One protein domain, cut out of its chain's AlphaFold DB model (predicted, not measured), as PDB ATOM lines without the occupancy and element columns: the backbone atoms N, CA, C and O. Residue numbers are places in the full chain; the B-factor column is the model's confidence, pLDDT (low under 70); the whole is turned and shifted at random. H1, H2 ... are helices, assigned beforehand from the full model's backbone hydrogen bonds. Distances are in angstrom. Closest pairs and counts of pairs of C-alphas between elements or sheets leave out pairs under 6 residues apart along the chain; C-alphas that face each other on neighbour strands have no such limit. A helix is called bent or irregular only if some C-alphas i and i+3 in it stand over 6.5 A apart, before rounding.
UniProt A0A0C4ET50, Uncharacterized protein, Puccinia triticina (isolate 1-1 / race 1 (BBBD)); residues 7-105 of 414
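Overview. This is residues 7 to 105 of the 414 residues of an uncharacterized protein of Puccinia triticina (isolate 1-1 / race 1 (BBBD)) (UniProt A0A0C4ET50). Three helices, H1, H2 and H3, make a loosely joined up-and-down bundle, each running against the one before it in the chain. H4 crosses one end of this bundle, and H5 lies beyond H4 at that same end, while at the other end the beginning of H3 reaches past H1 and H2. The printed part has 99 residues with five named helices, in the order H1, H2, H3, H4, H5, and no named strand; its class is all helix. It is only just loose, close to compact, with a radius of gyration of the C-alphas of 15.4 A, and elongated, spanning 49 by 26 by 19 A.

Arrangement. Begin with the longest helix, H3, residues 47 to 72. H1, residues 7 to 20, touches it at a shallow tilt of 29 degrees, the same way; look at the closest C-alphas, those of Tyr 15 and Arg 65, 5.2 A apart. H2, residues 25 to 39, only just touches H3, with 3 pairs of C-alphas within 8 A; the closest are those of Arg 38 and Thr 57, 6.8 A apart. H2 and H3 form a helical hairpin at 15 degrees, and so do H1 and H2, whose closest C-alphas, those of Leu 19 and Arg 28, are 6.2 A apart. H4, residues 76 to 87, touches H3 with residues 78 to 82 alone, at a steep tilt of 58 degrees; the closest C-alphas are those of Ala 71 and Tyr 79, 4.5 A apart. H4 also touches H2, about perpendicular at 73 degrees, where the C-alphas of Thr 27 and Ala 86 come closest, at 5.4 A. H5, residues 93 to 103, only just touches H4, with 3 pairs of C-alphas within 8 A, the closest being those of Glu 80 and Leu 102 at 7.5 A; it is apart from H1, H2 and H3. In H1, H2, H3 and H4 every O i to N i+4 pair is within hydrogen-bond range; in H5, 5 of 7 are.

Along the chain. Find C-alpha 47 at (70.987, -31.999, 44.309); from there H3 runs 37.1 A to C-alpha 72. H1 begins at C-alpha 7, (61.289, -44.116, 54.604), and measures 20.2 A; H2 measures 21.0 A. H4 measures 16.2 A. H5 measures 16.3 A and ends at C-alpha 103, (24.897, -42.329, 53.567); it is only just irregular, with C-alphas 97 and 100 at 6.9 A.

Size, cuts and confidence. The two C-alphas farthest apart, those of Pro 47 and Glu 96, are 49.0 A apart. The printed part has no cut. The links H1 to H2, H3 to H4 and H4 to H5 are tight, and H2 to H3 is short. Look for pLDDT under 70 at residues 41 to 43, 89 to 90, 92 to 93 and 104 to 105; the mean of the printed part is 81.9.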
ATOM      1  N   GLN A   7      62.337 -44.863  53.899       73.44
ATOM      2  CA  GLN A   7      61.289 -44.116  54.604       73.44
ATOM      3  C   GLN A   7      60.173 -43.611  53.670       73.44
ATOM      4  O   GLN A   7      59.010 -43.565  54.057       73.44
ATOM      5  N   HIS A   8      60.476 -43.265  52.416       74.62
ATOM      6  CA  HIS A   8      59.432 -42.877  51.461       74.62
ATOM      7  C   HIS A   8      58.595 -44.072  51.016       74.62
ATOM      8  O   HIS A   8      57.395 -43.930  50.794       74.62
ATOM      9  N   LEU A   9      59.204 -45.255  50.914       79.75
ATOM     10  CA  LEU A   9      58.487 -46.472  50.551       79.75
ATOM     11  C   LEU A   9      57.540 -46.926  51.666       79.75
ATOM     12  O   LEU A   9      56.438 -47.380  51.360       79.75
ATOM     13  N   SER A  10      57.915 -46.776  52.941       84.38
ATOM     14  CA  SER A  10      57.014 -47.090  54.060       84.38
ATOM     15  C   SER A  10      55.802 -46.153  54.091       84.38
ATOM     16  O   SER A  10      54.666 -46.626  54.181       84.38
ATOM     17  N   LEU A  11      56.015 -44.846  53.909       84.00
ATOM     18  CA  LEU A  11      54.937 -43.860  53.808       84.00
ATOM     19  C   LEU A  11      54.017 -44.146  52.620       84.00
ATOM     20  O   LEU A  11      52.798 -44.178  52.781       84.00
ATOM     21  N   LEU A  12      54.584 -44.441  51.452       85.69
ATOM     22  CA  LEU A  12      53.819 -44.758  50.250       85.69
ATOM     23  C   LEU A  12      52.995 -46.043  50.425       85.69
ATOM     24  O   LEU A  12      51.818 -46.069  50.077       85.69
ATOM     25  N   ARG A  13      53.560 -47.090  51.039       87.38
ATOM     26  CA  ARG A  13      52.817 -48.319  51.370       87.38
ATOM     27  C   ARG A  13      51.667 -48.044  52.335       87.38
ATOM     28  O   ARG A  13      50.560 -48.519  52.099       87.38
ATOM     29  N   SER A  14      51.905 -47.267  53.392       86.25
ATOM     30  CA  SER A  14      50.852 -46.907  54.351       86.25
ATOM     31  C   SER A  14      49.728 -46.101  53.691       86.25
ATOM     32  O   SER A  14      48.552 -46.358  53.934       86.25
ATOM     33  N   TYR A  15      50.075 -45.193  52.778       88.88
ATOM     34  CA  TYR A  15      49.124 -44.438  51.972       88.88
ATOM     35  C   TYR A  15      48.270 -45.350  51.081       88.88
ATOM     36  O   TYR A  15      47.046 -45.242  51.092       88.88
ATOM     37  N   LEU A  16      48.891 -46.294  50.366       89.94
ATOM     38  CA  LEU A  16      48.168 -47.251  49.522       89.94
ATOM     39  C   LEU A  16      47.233 -48.159  50.335       89.94
ATOM     40  O   LEU A  16      46.134 -48.461  49.872       89.94
ATOM     41  N   ARG A  17      47.624 -48.549  51.556       88.88
ATOM     42  CA  ARG A  17      46.754 -49.306  52.472       88.88
ATOM     43  C   ARG A  17      45.508 -48.503  52.847       88.88
ATOM     44  O   ARG A  17      44.400 -48.992  52.646       88.88
ATOM     45  N   HIS A  18      45.666 -47.255  53.288       87.00
ATOM     46  CA  HIS A  18      44.516 -46.401  53.608       87.00
ATOM     47  C   HIS A  18      43.637 -46.117  52.381       87.00
ATOM     48  O   HIS A  18      42.415 -46.087  52.497       87.00
ATOM     49  N   LEU A  19      44.228 -45.988  51.188       88.50
ATOM     50  CA  LEU A  19      43.458 -45.875  49.950       88.50
ATOM     51  C   LEU A  19      42.659 -47.132  49.614       88.50
ATOM     52  O   LEU A  19      41.551 -47.014  49.102       88.50
ATOM     53  N   SER A  20      43.197 -48.330  49.859       86.75
ATOM     54  CA  SER A  20      42.466 -49.572  49.571       86.75
ATOM     55  C   SER A  20      41.205 -49.741  50.416       86.75
ATOM     56  O   SER A  20      40.243 -50.330  49.934       86.75
ATOM     57  N   GLN A  21      41.206 -49.170  51.622       85.31
ATOM     58  CA  GLN A  21      40.078 -49.170  52.556       85.31
ATOM     59  C   GLN A  21      39.003 -48.131  52.204       85.31
ATOM     60  O   GLN A  21      37.904 -48.191  52.744       85.31
ATOM     61  N   PHE A  22      39.299 -47.174  51.320       85.38
ATOM     62  CA  PHE A  22      38.346 -46.123  50.973       85.38
ATOM     63  C   PHE A  22      37.174 -46.703  50.150       85.38
ATOM     64  O   PHE A  22      37.420 -47.450  49.194       85.38
ATOM     65  N   PRO A  23      35.909 -46.369  50.471       80.94
ATOM     66  CA  PRO A  23      34.747 -47.052  49.897       80.94
ATOM     67  C   PRO A  23      34.465 -46.682  48.430       80.94
ATOM     68  O   PRO A  23      33.999 -47.525  47.666       80.94
ATOM     69  N   ASP A  24      34.764 -45.450  48.004       83.31
ATOM     70  CA  ASP A  24      34.462 -44.995  46.640       83.31
ATOM     71  C   ASP A  24      35.620 -45.280  45.645       83.31
ATOM     72  O   ASP A  24      36.751 -44.818  45.834       83.31
ATOM     73  N   PRO A  25      35.381 -46.027  44.549       84.06
ATOM     74  CA  PRO A  25      36.421 -46.352  43.572       84.06
ATOM     75  C   PRO A  25      36.888 -45.148  42.738       84.06
ATOM     76  O   PRO A  25      38.029 -45.141  42.268       84.06
ATOM     77  N   ILE A  26      36.044 -44.128  42.537       84.81
ATOM     78  CA  ILE A  26      36.377 -42.978  41.677       84.81
ATOM     79  C   ILE A  26      37.377 -42.059  42.380       84.81
ATOM     80  O   ILE A  26      38.435 -41.743  41.828       84.81
ATOM     81  N   THR A  27      37.081 -41.677  43.621       86.00
ATOM     82  CA  THR A  27      38.022 -40.967  44.505       86.00
ATOM     83  C   THR A  27      39.330 -41.727  44.686       86.00
ATOM     84  O   THR A  27      40.394 -41.110  44.626       86.00
ATOM     85  N   ARG A  28      39.298 -43.060  44.826       89.25
ATOM     86  CA  ARG A  28      40.521 -43.882  44.857       89.25
ATOM     87  C   ARG A  28      41.370 -43.705  43.605       89.25
ATOM     88  O   ARG A  28      42.572 -43.469  43.717       89.25
ATOM     89  N   ALA A  29      40.764 -43.787  42.423       87.44
ATOM     90  CA  ALA A  29      41.472 -43.582  41.162       87.44
ATOM     91  C   ALA A  29      42.045 -42.159  41.051       87.44
ATOM     92  O   ALA A  29      43.192 -41.984  40.632       87.44
ATOM     93  N   TYR A  30      41.286 -41.145  41.475       90.50
ATOM     94  CA  TYR A  30      41.748 -39.757  41.523       90.50
ATOM     95  C   TYR A  30      42.975 -39.590  42.431       90.50
ATOM     96  O   TYR A  30      43.994 -39.051  41.996       90.50
ATOM     97  N   LEU A  31      42.921 -40.104  43.662       89.31
ATOM     98  CA  LEU A  31      44.009 -40.000  44.637       89.31
ATOM     99  C   LEU A  31      45.265 -40.765  44.189       89.31
ATOM    100  O   LEU A  31      46.379 -40.254  44.324       89.31
ATOM    101  N   LEU A  32      45.101 -41.938  43.566       90.19
ATOM    102  CA  LEU A  32      46.208 -42.677  42.946       90.19
ATOM    103  C   LEU A  32      46.854 -41.892  41.801       90.19
ATOM    104  O   LEU A  32      48.082 -41.806  41.726       90.19
ATOM    105  N   ASN A  33      46.051 -41.275  40.932       89.06
ATOM    106  CA  ASN A  33      46.561 -40.425  39.857       89.06
ATOM    107  C   ASN A  33      47.310 -39.211  40.408       89.06
ATOM    108  O   ASN A  33      48.360 -38.845  39.879       89.06
ATOM    109  N   LEU A  34      46.815 -38.621  41.494       87.31
ATOM    110  CA  LEU A  34      47.457 -37.499  42.164       87.31
ATOM    111  C   LEU A  34      48.824 -37.916  42.735       87.31
ATOM    112  O   LEU A  34      49.827 -37.233  42.502       87.31
ATOM    113  N   LEU A  35      48.912 -39.082  43.383       87.44
ATOM    114  CA  LEU A  35      50.190 -39.649  43.817       87.44
ATOM    115  C   LEU A  35      51.131 -39.878  42.630       87.44
ATOM    116  O   LEU A  35      52.279 -39.431  42.664       87.44
ATOM    117  N   HIS A  36      50.656 -40.510  41.555       85.94
ATOM    118  CA  HIS A  36      51.459 -40.742  40.354       85.94
ATOM    119  C   HIS A  36      51.991 -39.438  39.756       85.94
ATOM    120  O   HIS A  36      53.176 -39.353  39.437       85.94
ATOM    121  N   GLN A  37      51.165 -38.396  39.653       84.69
ATOM    122  CA  GLN A  37      51.588 -37.086  39.160       84.69
ATOM    123  C   GLN A  37      52.650 -36.434  40.048       84.69
ATOM    124  O   GLN A  37      53.489 -35.688  39.543       84.69
ATOM    125  N   ARG A  38      52.634 -36.683  41.359       81.12
ATOM    126  CA  ARG A  38      53.637 -36.145  42.288       81.12
ATOM    127  C   ARG A  38      54.944 -36.934  42.237       81.12
ATOM    128  O   ARG A  38      56.004 -36.315  42.214       81.12
ATOM    129  N   CYS A  39      54.873 -38.260  42.149       76.62
ATOM    130  CA  CYS A  39      56.043 -39.142  42.125       76.62
ATOM    131  C   CYS A  39      56.723 -39.240  40.748       76.62
ATOM    132  O   CYS A  39      57.915 -39.524  40.682       76.62
ATOM    133  N   ARG A  40      56.000 -39.011  39.641       75.94
ATOM    134  CA  ARG A  40      56.537 -39.120  38.269       75.94
ATOM    135  C   ARG A  40      57.294 -37.872  37.799       75.94
ATOM    136  O   ARG A  40      57.970 -37.934  36.776       75.94
ATOM    137  N   ARG A  41      57.193 -36.739  38.503       68.25
ATOM    138  CA  ARG A  41      57.838 -35.485  38.074       68.25
ATOM    139  C   ARG A  41      59.360 -35.662  37.996       68.25
ATOM    140  O   ARG A  41      59.950 -36.101  38.983       68.25
ATOM    141  N   PRO A  42      60.003 -35.298  36.870       64.12
ATOM    142  CA  PRO A  42      61.445 -35.431  36.732       64.12
ATOM    143  C   PRO A  42      62.140 -34.609  37.817       64.12
ATOM    144  O   PRO A  42      61.812 -33.443  38.044       64.12
ATOM    145  N   HIS A  43      63.073 -35.229  38.534       68.19
ATOM    146  CA  HIS A  43      63.969 -34.507  39.424       68.19
ATOM    147  C   HIS A  43      64.995 -33.794  38.540       68.19
ATOM    148  O   HIS A  43      65.625 -34.441  37.708       68.19
ATOM    149  N   GLY A  44      65.113 -32.471  38.677       71.38
ATOM    150  CA  GLY A  44      66.178 -31.725  38.004       71.38
ATOM    151  C   GLY A  44      67.562 -32.191  38.467       71.38
ATOM    152  O   GLY A  44      67.682 -32.945  39.433       71.38
ATOM    153  N   SER A  45      68.605 -31.731  37.784       75.19
ATOM    154  CA  SER A  45      69.986 -32.149  38.054       75.19
ATOM    155  C   SER A  45      70.528 -31.638  39.400       75.19
ATOM    156  O   SER A  45      71.380 -32.291  40.000       75.19
ATOM    157  N   ASP A  46      69.998 -30.520  39.914       84.44
ATOM    158  CA  ASP A  46      70.512 -29.846  41.115       84.44
ATOM    159  C   ASP A  46      70.196 -30.612  42.417       84.44
ATOM    160  O   ASP A  46      69.026 -30.684  42.818       84.44
ATOM    161  N   PRO A  47      71.203 -31.113  43.162       81.31
ATOM    162  CA  PRO A  47      70.987 -31.999  44.309       81.31
ATOM    163  C   PRO A  47      70.167 -31.349  45.437       81.31
ATOM    164  O   PRO A  47      69.263 -31.981  45.984       81.31
ATOM    165  N   GLN A  48      70.394 -30.064  45.731       84.56
ATOM    166  CA  GLN A  48      69.635 -29.332  46.755       84.56
ATOM    167  C   GLN A  48      68.159 -29.138  46.371       84.56
ATOM    168  O   GLN A  48      67.266 -29.244  47.216       84.56
ATOM    169  N   ARG A  49      67.869 -28.888  45.085       81.00
ATOM    170  CA  ARG A  49      66.486 -28.769  44.593       81.00
ATOM    171  C   ARG A  49      65.779 -30.120  44.608       81.00
ATOM    172  O   ARG A  49      64.593 -30.178  44.936       81.00
ATOM    173  N   VAL A  50      66.499 -31.203  44.301       81.12
ATOM    174  CA  VAL A  50      65.978 -32.569  44.432       81.12
ATOM    175  C   VAL A  50      65.571 -32.849  45.876       81.12
ATOM    176  O   VAL A  50      64.451 -33.309  46.093       81.12
ATOM    177  N   GLN A  51      66.412 -32.514  46.853       82.19
ATOM    178  CA  GLN A  51      66.137 -32.779  48.267       82.19
ATOM    179  C   GLN A  51      64.937 -31.983  48.803       82.19
ATOM    180  O   GLN A  51      63.999 -32.580  49.331       82.19
ATOM    181  N   LYS A  52      64.866 -30.672  48.529       86.12
ATOM    182  CA  LYS A  52      63.684 -29.854  48.873       86.12
ATOM    183  C   LYS A  52      62.401 -30.383  48.225       86.12
ATOM    184  O   LYS A  52      61.322 -30.337  48.815       86.12
ATOM    185  N   ARG A  53      62.478 -30.882  46.986       81.31
ATOM    186  CA  ARG A  53      61.317 -31.477  46.303       81.31
ATOM    187  C   ARG A  53      60.898 -32.792  46.960       81.31
ATOM    188  O   ARG A  53      59.701 -33.019  47.105       81.31
ATOM    189  N   ILE A  54      61.856 -33.621  47.363       82.38
ATOM    190  CA  ILE A  54      61.608 -34.868  48.087       82.38
ATOM    191  C   ILE A  54      60.869 -34.592  49.407       82.38
ATOM    192  O   ILE A  54      59.832 -35.202  49.667       82.38
ATOM    193  N   GLU A  55      61.321 -33.613  50.188       85.75
ATOM    194  CA  GLU A  55      60.660 -33.200  51.434       85.75
ATOM    195  C   GLU A  55      59.228 -32.708  51.189       85.75
ATOM    196  O   GLU A  55      58.296 -33.140  51.867       85.75
ATOM    197  N   LYS A  56      59.012 -31.890  50.148       86.75
ATOM    198  CA  LYS A  56      57.663 -31.456  49.743       86.75
ATOM    199  C   LYS A  56      56.768 -32.636  49.364       86.75
ATOM    200  O   LYS A  56      55.595 -32.656  49.732       86.75
ATOM    201  N   THR A  57      57.293 -33.623  48.632       84.44
ATOM    202  CA  THR A  57      56.520 -34.828  48.290       84.44
ATOM    203  C   THR A  57      56.206 -35.672  49.517       84.44
ATOM    204  O   THR A  57      55.095 -36.186  49.614       84.44
ATOM    205  N   ARG A  58      57.131 -35.766  50.475       85.19
ATOM    206  CA  ARG A  58      56.916 -36.468  51.742       85.19
ATOM    207  C   ARG A  58      55.801 -35.812  52.550       85.19
ATOM    208  O   ARG A  58      54.834 -36.487  52.888       85.19
ATOM    209  N   HIS A  59      55.901 -34.504  52.777       88.31
ATOM    210  CA  HIS A  59      54.891 -33.748  53.512       88.31
ATOM    211  C   HIS A  59      53.513 -33.857  52.846       88.31
ATOM    212  O   HIS A  59      52.499 -34.062  53.510       88.31
ATOM    213  N   PHE A  60      53.478 -33.813  51.511       89.19
ATOM    214  CA  PHE A  60      52.254 -34.034  50.755       89.19
ATOM    215  C   PHE A  60      51.661 -35.431  51.008       89.19
ATOM    216  O   PHE A  60      50.493 -35.530  51.380       89.19
ATOM    217  N   ILE A  61      52.450 -36.501  50.854       87.75
ATOM    218  CA  ILE A  61      51.984 -37.881  51.068       87.75
ATOM    219  C   ILE A  61      51.477 -38.063  52.502       87.75
ATOM    220  O   ILE A  61      50.404 -38.629  52.689       87.75
ATOM    221  N   GLU A  62      52.198 -37.552  53.501       88.56
ATOM    222  CA  GLU A  62      51.788 -37.606  54.908       88.56
ATOM    223  C   GLU A  62      50.471 -36.853  55.142       88.56
ATOM    224  O   GLU A  62      49.552 -37.412  55.742       88.56
ATOM    225  N   SER A  63      50.329 -35.637  54.608       90.00
ATOM    226  CA  SER A  63      49.108 -34.836  54.766       90.00
ATOM    227  C   SER A  63      47.875 -35.513  54.159       90.00
ATOM    228  O   SER A  63      46.826 -35.589  54.798       90.00
ATOM    229  N   VAL A  64      47.993 -36.068  52.947       88.19
ATOM    230  CA  VAL A  64      46.872 -36.752  52.292       88.19
ATOM    231  C   VAL A  64      46.607 -38.099  52.954       88.19
ATOM    232  O   VAL A  64      45.448 -38.459  53.126       88.19
ATOM    233  N   ARG A  65      47.646 -38.815  53.400       90.12
ATOM    234  CA  ARG A  65      47.482 -40.039  54.196       90.12
ATOM    235  C   ARG A  65      46.638 -39.774  55.437       90.12
ATOM    236  O   ARG A  65      45.714 -40.534  55.694       90.12
ATOM    237  N   LEU A  66      46.939 -38.708  56.179       90.06
ATOM    238  CA  LEU A  66      46.185 -38.331  57.375       90.06
ATOM    239  C   LEU A  66      44.737 -37.961  57.039       90.06
ATOM    240  O   LEU A  66      43.833 -38.407  57.735       90.06
ATOM    241  N   LYS A  67      44.496 -37.231  55.939       90.31
ATOM    242  CA  LYS A  67      43.130 -36.949  55.464       90.31
ATOM    243  C   LYS A  67      42.353 -38.229  55.144       90.31
ATOM    244  O   LYS A  67      41.201 -38.347  55.541       90.31
ATOM    245  N   ILE A  68      42.967 -39.185  54.447       88.88
ATOM    246  CA  ILE A  68      42.316 -40.460  54.103       88.88
ATOM    247  C   ILE A  68      42.078 -41.294  55.362       88.88
ATOM    248  O   ILE A  68      40.997 -41.843  55.522       88.88
ATOM    249  N   ALA A  69      43.050 -41.364  56.274       87.69
ATOM    250  CA  ALA A  69      42.892 -42.076  57.538       87.69
ATOM    251  C   ALA A  69      41.748 -41.486  58.379       87.69
ATOM    252  O   ALA A  69      40.920 -42.240  58.876       87.69
ATOM    253  N   ALA A  70      41.655 -40.155  58.459       86.06
ATOM    254  CA  ALA A  70      40.558 -39.458  59.126       86.06
ATOM    255  C   ALA A  70      39.203 -39.693  58.432       86.06
ATOM    256  O   ALA A  70      38.175 -39.860  59.081       86.06
ATOM    257  N   ALA A  71      39.186 -39.725  57.101       86.88
ATOM    258  CA  ALA A  71      37.976 -40.032  56.350       86.88
ATOM    259  C   ALA A  71      37.519 -41.485  56.583       86.88
ATOM    260  O   ALA A  71      36.332 -41.721  56.785       86.88
ATOM    261  N   ASN A  72      38.456 -42.436  56.631       86.50
ATOM    262  CA  ASN A  72      38.175 -43.843  56.933       86.50
ATOM    263  C   ASN A  72      37.750 -44.059  58.394       86.50
ATOM    264  O   ASN A  72      37.028 -45.009  58.668       86.50
ATOM    265  N   SER A  73      38.170 -43.196  59.324       83.31
ATOM    266  CA  SER A  73      37.735 -43.241  60.726       83.31
ATOM    267  C   SER A  73      36.366 -42.589  60.967       83.31
ATOM    268  O   SER A  73      35.973 -42.430  62.118       83.31
ATOM    269  N   GLY A  74      35.652 -42.182  59.910       80.56
ATOM    270  CA  GLY A  74      34.291 -41.644  60.003       80.56
ATOM    271  C   GLY A  74      34.191 -40.117  60.102       80.56
ATOM    272  O   GLY A  74      33.105 -39.593  60.350       80.56
ATOM    273  N   HIS A  75      35.273 -39.352  59.889       83.56
ATOM    274  CA  HIS A  75      35.170 -37.887  59.869       83.56
ATOM    275  C   HIS A  75      34.474 -37.381  58.595       83.56
ATOM    276  O   HIS A  75      35.112 -37.161  57.559       83.56
ATOM    277  N   VAL A  76      33.170 -37.107  58.710       81.62
ATOM    278  CA  VAL A  76      32.280 -36.679  57.611       81.62
ATOM    279  C   VAL A  76      32.812 -35.466  56.857       81.62
ATOM    280  O   VAL A  76      32.875 -35.485  55.635       81.62
ATOM    281  N   ASN A  77      33.280 -34.436  57.564       84.56
ATOM    282  CA  ASN A  77      33.784 -33.213  56.935       84.56
ATOM    283  C   ASN A  77      35.000 -33.484  56.040       84.56
ATOM    284  O   ASN A  77      35.124 -32.903  54.961       84.56
ATOM    285  N   VAL A  78      35.895 -34.377  56.473       86.00
ATOM    286  CA  VAL A  78      37.105 -34.726  55.722       86.00
ATOM    287  C   VAL A  78      36.745 -35.617  54.536       86.00
ATOM    288  O   VAL A  78      37.189 -35.355  53.416       86.00
ATOM    289  N   TYR A  79      35.886 -36.609  54.758       85.44
ATOM    290  CA  TYR A  79      35.367 -37.476  53.705       85.44
ATOM    291  C   TYR A  79      34.652 -36.669  52.618       85.44
ATOM    292  O   TYR A  79      34.968 -36.790  51.433       85.44
ATOM    293  N   GLU A  80      33.786 -35.743  53.035       85.06
ATOM    294  CA  GLU A  80      33.183 -34.756  52.162       85.06
ATOM    295  C   GLU A  80      34.260 -34.026  51.378       85.06
ATOM    296  O   GLU A  80      34.213 -34.109  50.161       85.06
ATOM    297  N   THR A  81      35.230 -33.354  52.024       87.56
ATOM    298  CA  THR A  81      36.284 -32.584  51.327       87.56
ATOM    299  C   THR A  81      37.016 -33.389  50.259       87.56
ATOM    300  O   THR A  81      37.202 -32.869  49.160       87.56
ATOM    301  N   LEU A  82      37.340 -34.656  50.528       87.31
ATOM    302  CA  LEU A  82      37.972 -35.545  49.552       87.31
ATOM    303  C   LEU A  82      37.054 -35.834  48.358       87.31
ATOM    304  O   LEU A  82      37.509 -35.801  47.214       87.31
ATOM    305  N   LEU A  83      35.756 -36.033  48.593       85.38
ATOM    306  CA  LEU A  83      34.768 -36.133  47.518       85.38
ATOM    307  C   LEU A  83      34.639 -34.814  46.734       85.38
ATOM    308  O   LEU A  83      34.536 -34.843  45.507       85.38
ATOM    309  N   LYS A  84      34.686 -33.650  47.406       85.12
ATOM    310  CA  LYS A  84      34.649 -32.323  46.744       85.12
ATOM    311  C   LYS A  84      35.842 -32.182  45.796       85.12
ATOM    312  O   LYS A  84      35.659 -31.763  44.655       85.12
ATOM    313  N   GLU A  85      37.034 -32.547  46.268       85.81
ATOM    314  CA  GLU A  85      38.278 -32.496  45.495       85.81
ATOM    315  C   GLU A  85      38.245 -33.458  44.295       85.81
ATOM    316  O   GLU A  85      38.594 -33.053  43.189       85.81
ATOM    317  N   ALA A  86      37.784 -34.699  44.476       85.19
ATOM    318  CA  ALA A  86      37.810 -35.710  43.418       85.19
ATOM    319  C   ALA A  86      36.773 -35.482  42.310       85.19
ATOM    320  O   ALA A  86      37.069 -35.688  41.133       85.19
ATOM    321  N   PHE A  87      35.553 -35.070  42.666       80.31
ATOM    322  CA  PHE A  87      34.488 -34.865  41.682       80.31
ATOM    323  C   PHE A  87      34.510 -33.469  41.053       80.31
ATOM    324  O   PHE A  87      33.854 -33.274  40.031       80.31
ATOM    325  N   ALA A  88      35.237 -32.506  41.638       73.06
ATOM    326  CA  ALA A  88      35.403 -31.132  41.149       73.06
ATOM    327  C   ALA A  88      34.085 -30.413  40.771       73.06
ATOM    328  O   ALA A  88      34.075 -29.473  39.976       73.06
ATOM    329  N   ARG A  89      32.948 -30.843  41.337       67.94
ATOM    330  CA  ARG A  89      31.630 -30.242  41.091       67.94
ATOM    331  C   ARG A  89      31.364 -29.113  42.083       67.94
ATOM    332  O   ARG A  89      31.702 -29.199  43.267       67.94
ATOM    333  N   VAL A  90      30.712 -28.060  41.602       61.59
ATOM    334  CA  VAL A  90      30.313 -26.874  42.376       61.59
ATOM    335  C   VAL A  90      28.798 -26.677  42.206       61.59
ATOM    336  O   VAL A  90      28.279 -26.947  41.127       61.59
ATOM    337  N   GLY A  91      28.087 -26.244  43.257       70.62
ATOM    338  CA  GLY A  91      26.645 -25.922  43.215       70.62
ATOM    339  C   GLY A  91      25.728 -26.864  44.012       70.62
ATOM    340  O   GLY A  91      26.206 -27.738  44.727       70.62
ATOM    341  N   GLU A  92      24.408 -26.680  43.903       68.06
ATOM    342  CA  GLU A  92      23.379 -27.396  44.691       68.06
ATOM    343  C   GLU A  92      23.197 -28.859  44.280       68.06
ATOM    344  O   GLU A  92      23.209 -29.736  45.140       68.06
ATOM    345  N   ARG A  93      23.205 -29.146  42.971       66.19
ATOM    346  CA  ARG A  93      23.172 -30.515  42.403       66.19
ATOM    347  C   ARG A  93      24.306 -31.421  42.891       66.19
ATOM    348  O   ARG A  93      24.303 -32.631  42.696       66.19
ATOM    349  N   ARG A  94      25.333 -30.829  43.498       71.69
ATOM    350  CA  ARG A  94      26.408 -31.558  44.161       71.69
ATOM    351  C   ARG A  94      25.951 -32.181  45.472       71.69
ATOM    352  O   ARG A  94      26.411 -33.271  45.774       71.69
ATOM    353  N   LYS A  95      25.118 -31.490  46.258       73.50
ATOM    354  CA  LYS A  95      24.592 -32.031  47.517       73.50
ATOM    355  C   LYS A  95      23.774 -33.283  47.217       73.50
ATOM    356  O   LYS A  95      24.069 -34.325  47.780       73.50
ATOM    357  N   GLU A  96      22.896 -33.196  46.220       78.75
ATOM    358  CA  GLU A  96      22.105 -34.322  45.698       78.75
ATOM    359  C   GLU A  96      22.987 -35.477  45.201       78.75
ATOM    360  O   GLU A  96      22.726 -36.640  45.479       78.75
ATOM    361  N   PHE A  97      24.075 -35.170  44.485       76.81
ATOM    362  CA  PHE A  97      24.987 -36.200  43.984       76.81
ATOM    363  C   PHE A  97      25.838 -36.855  45.083       76.81
ATOM    364  O   PHE A  97      26.167 -38.032  44.972       76.81
ATOM    365  N   LEU A  98      26.244 -36.100  46.109       76.31
ATOM    366  CA  LEU A  98      27.108 -36.594  47.186       76.31
ATOM    367  C   LEU A  98      26.330 -37.301  48.299       76.31
ATOM    368  O   LEU A  98      26.908 -38.174  48.937       76.31
ATOM    369  N   GLN A  99      25.053 -36.969  48.504       78.12
ATOM    370  CA  GLN A  99      24.157 -37.609  49.476       78.12
ATOM    371  C   GLN A  99      24.273 -39.143  49.530       78.12
ATOM    372  O   GLN A  99      24.609 -39.646  50.601       78.12
ATOM    373  N   PRO A 100      24.141 -39.892  48.414       79.62
ATOM    374  CA  PRO A 100      24.215 -41.354  48.466       79.62
ATOM    375  C   PRO A 100      25.584 -41.869  48.934       79.62
ATOM    376  O   PRO A 100      25.677 -42.924  49.550       79.62
ATOM    377  N   TYR A 101      26.663 -41.127  48.669       71.12
ATOM    378  CA  TYR A 101      28.010 -41.504  49.105       71.12
ATOM    379  C   TYR A 101      28.262 -41.181  50.577       71.12
ATOM    380  O   TYR A 101      29.078 -41.847  51.204       71.12
ATOM    381  N   LEU A 102      27.582 -40.170  51.122       71.56
ATOM    382  CA  LEU A 102      27.647 -39.833  52.543       71.56
ATOM    383  C   LEU A 102      26.838 -40.823  53.384       71.56
ATOM    384  O   LEU A 102      27.288 -41.210  54.453       71.56
ATOM    385  N   GLU A 103      25.703 -41.304  52.885       71.12
ATOM    386  CA  GLU A 103      24.897 -42.329  53.567       71.12
ATOM    387  C   GLU A 103      25.628 -43.679  53.699       71.12
ATOM    388  O   GLU A 103      25.429 -44.400  54.670       71.12
ATOM    389  N   LEU A 104      26.525 -43.994  52.759       64.81
ATOM    390  CA  LEU A 104      27.325 -45.225  52.741       64.81
ATOM    391  C   LEU A 104      28.532 -45.214  53.698       64.81
ATOM    392  O   LEU A 104      29.226 -46.228  53.804       64.81
ATOM    393  N   VAL A 105      28.842 -44.093  54.359       61.66
ATOM    394  CA  VAL A 105      30.009 -44.015  55.249       61.66
ATOM    395  C   VAL A 105      29.699 -44.724  56.572       61.66
ATOM    396  O   VAL A 105      28.795 -44.289  57.295       61.66
TER     397      VAL A 105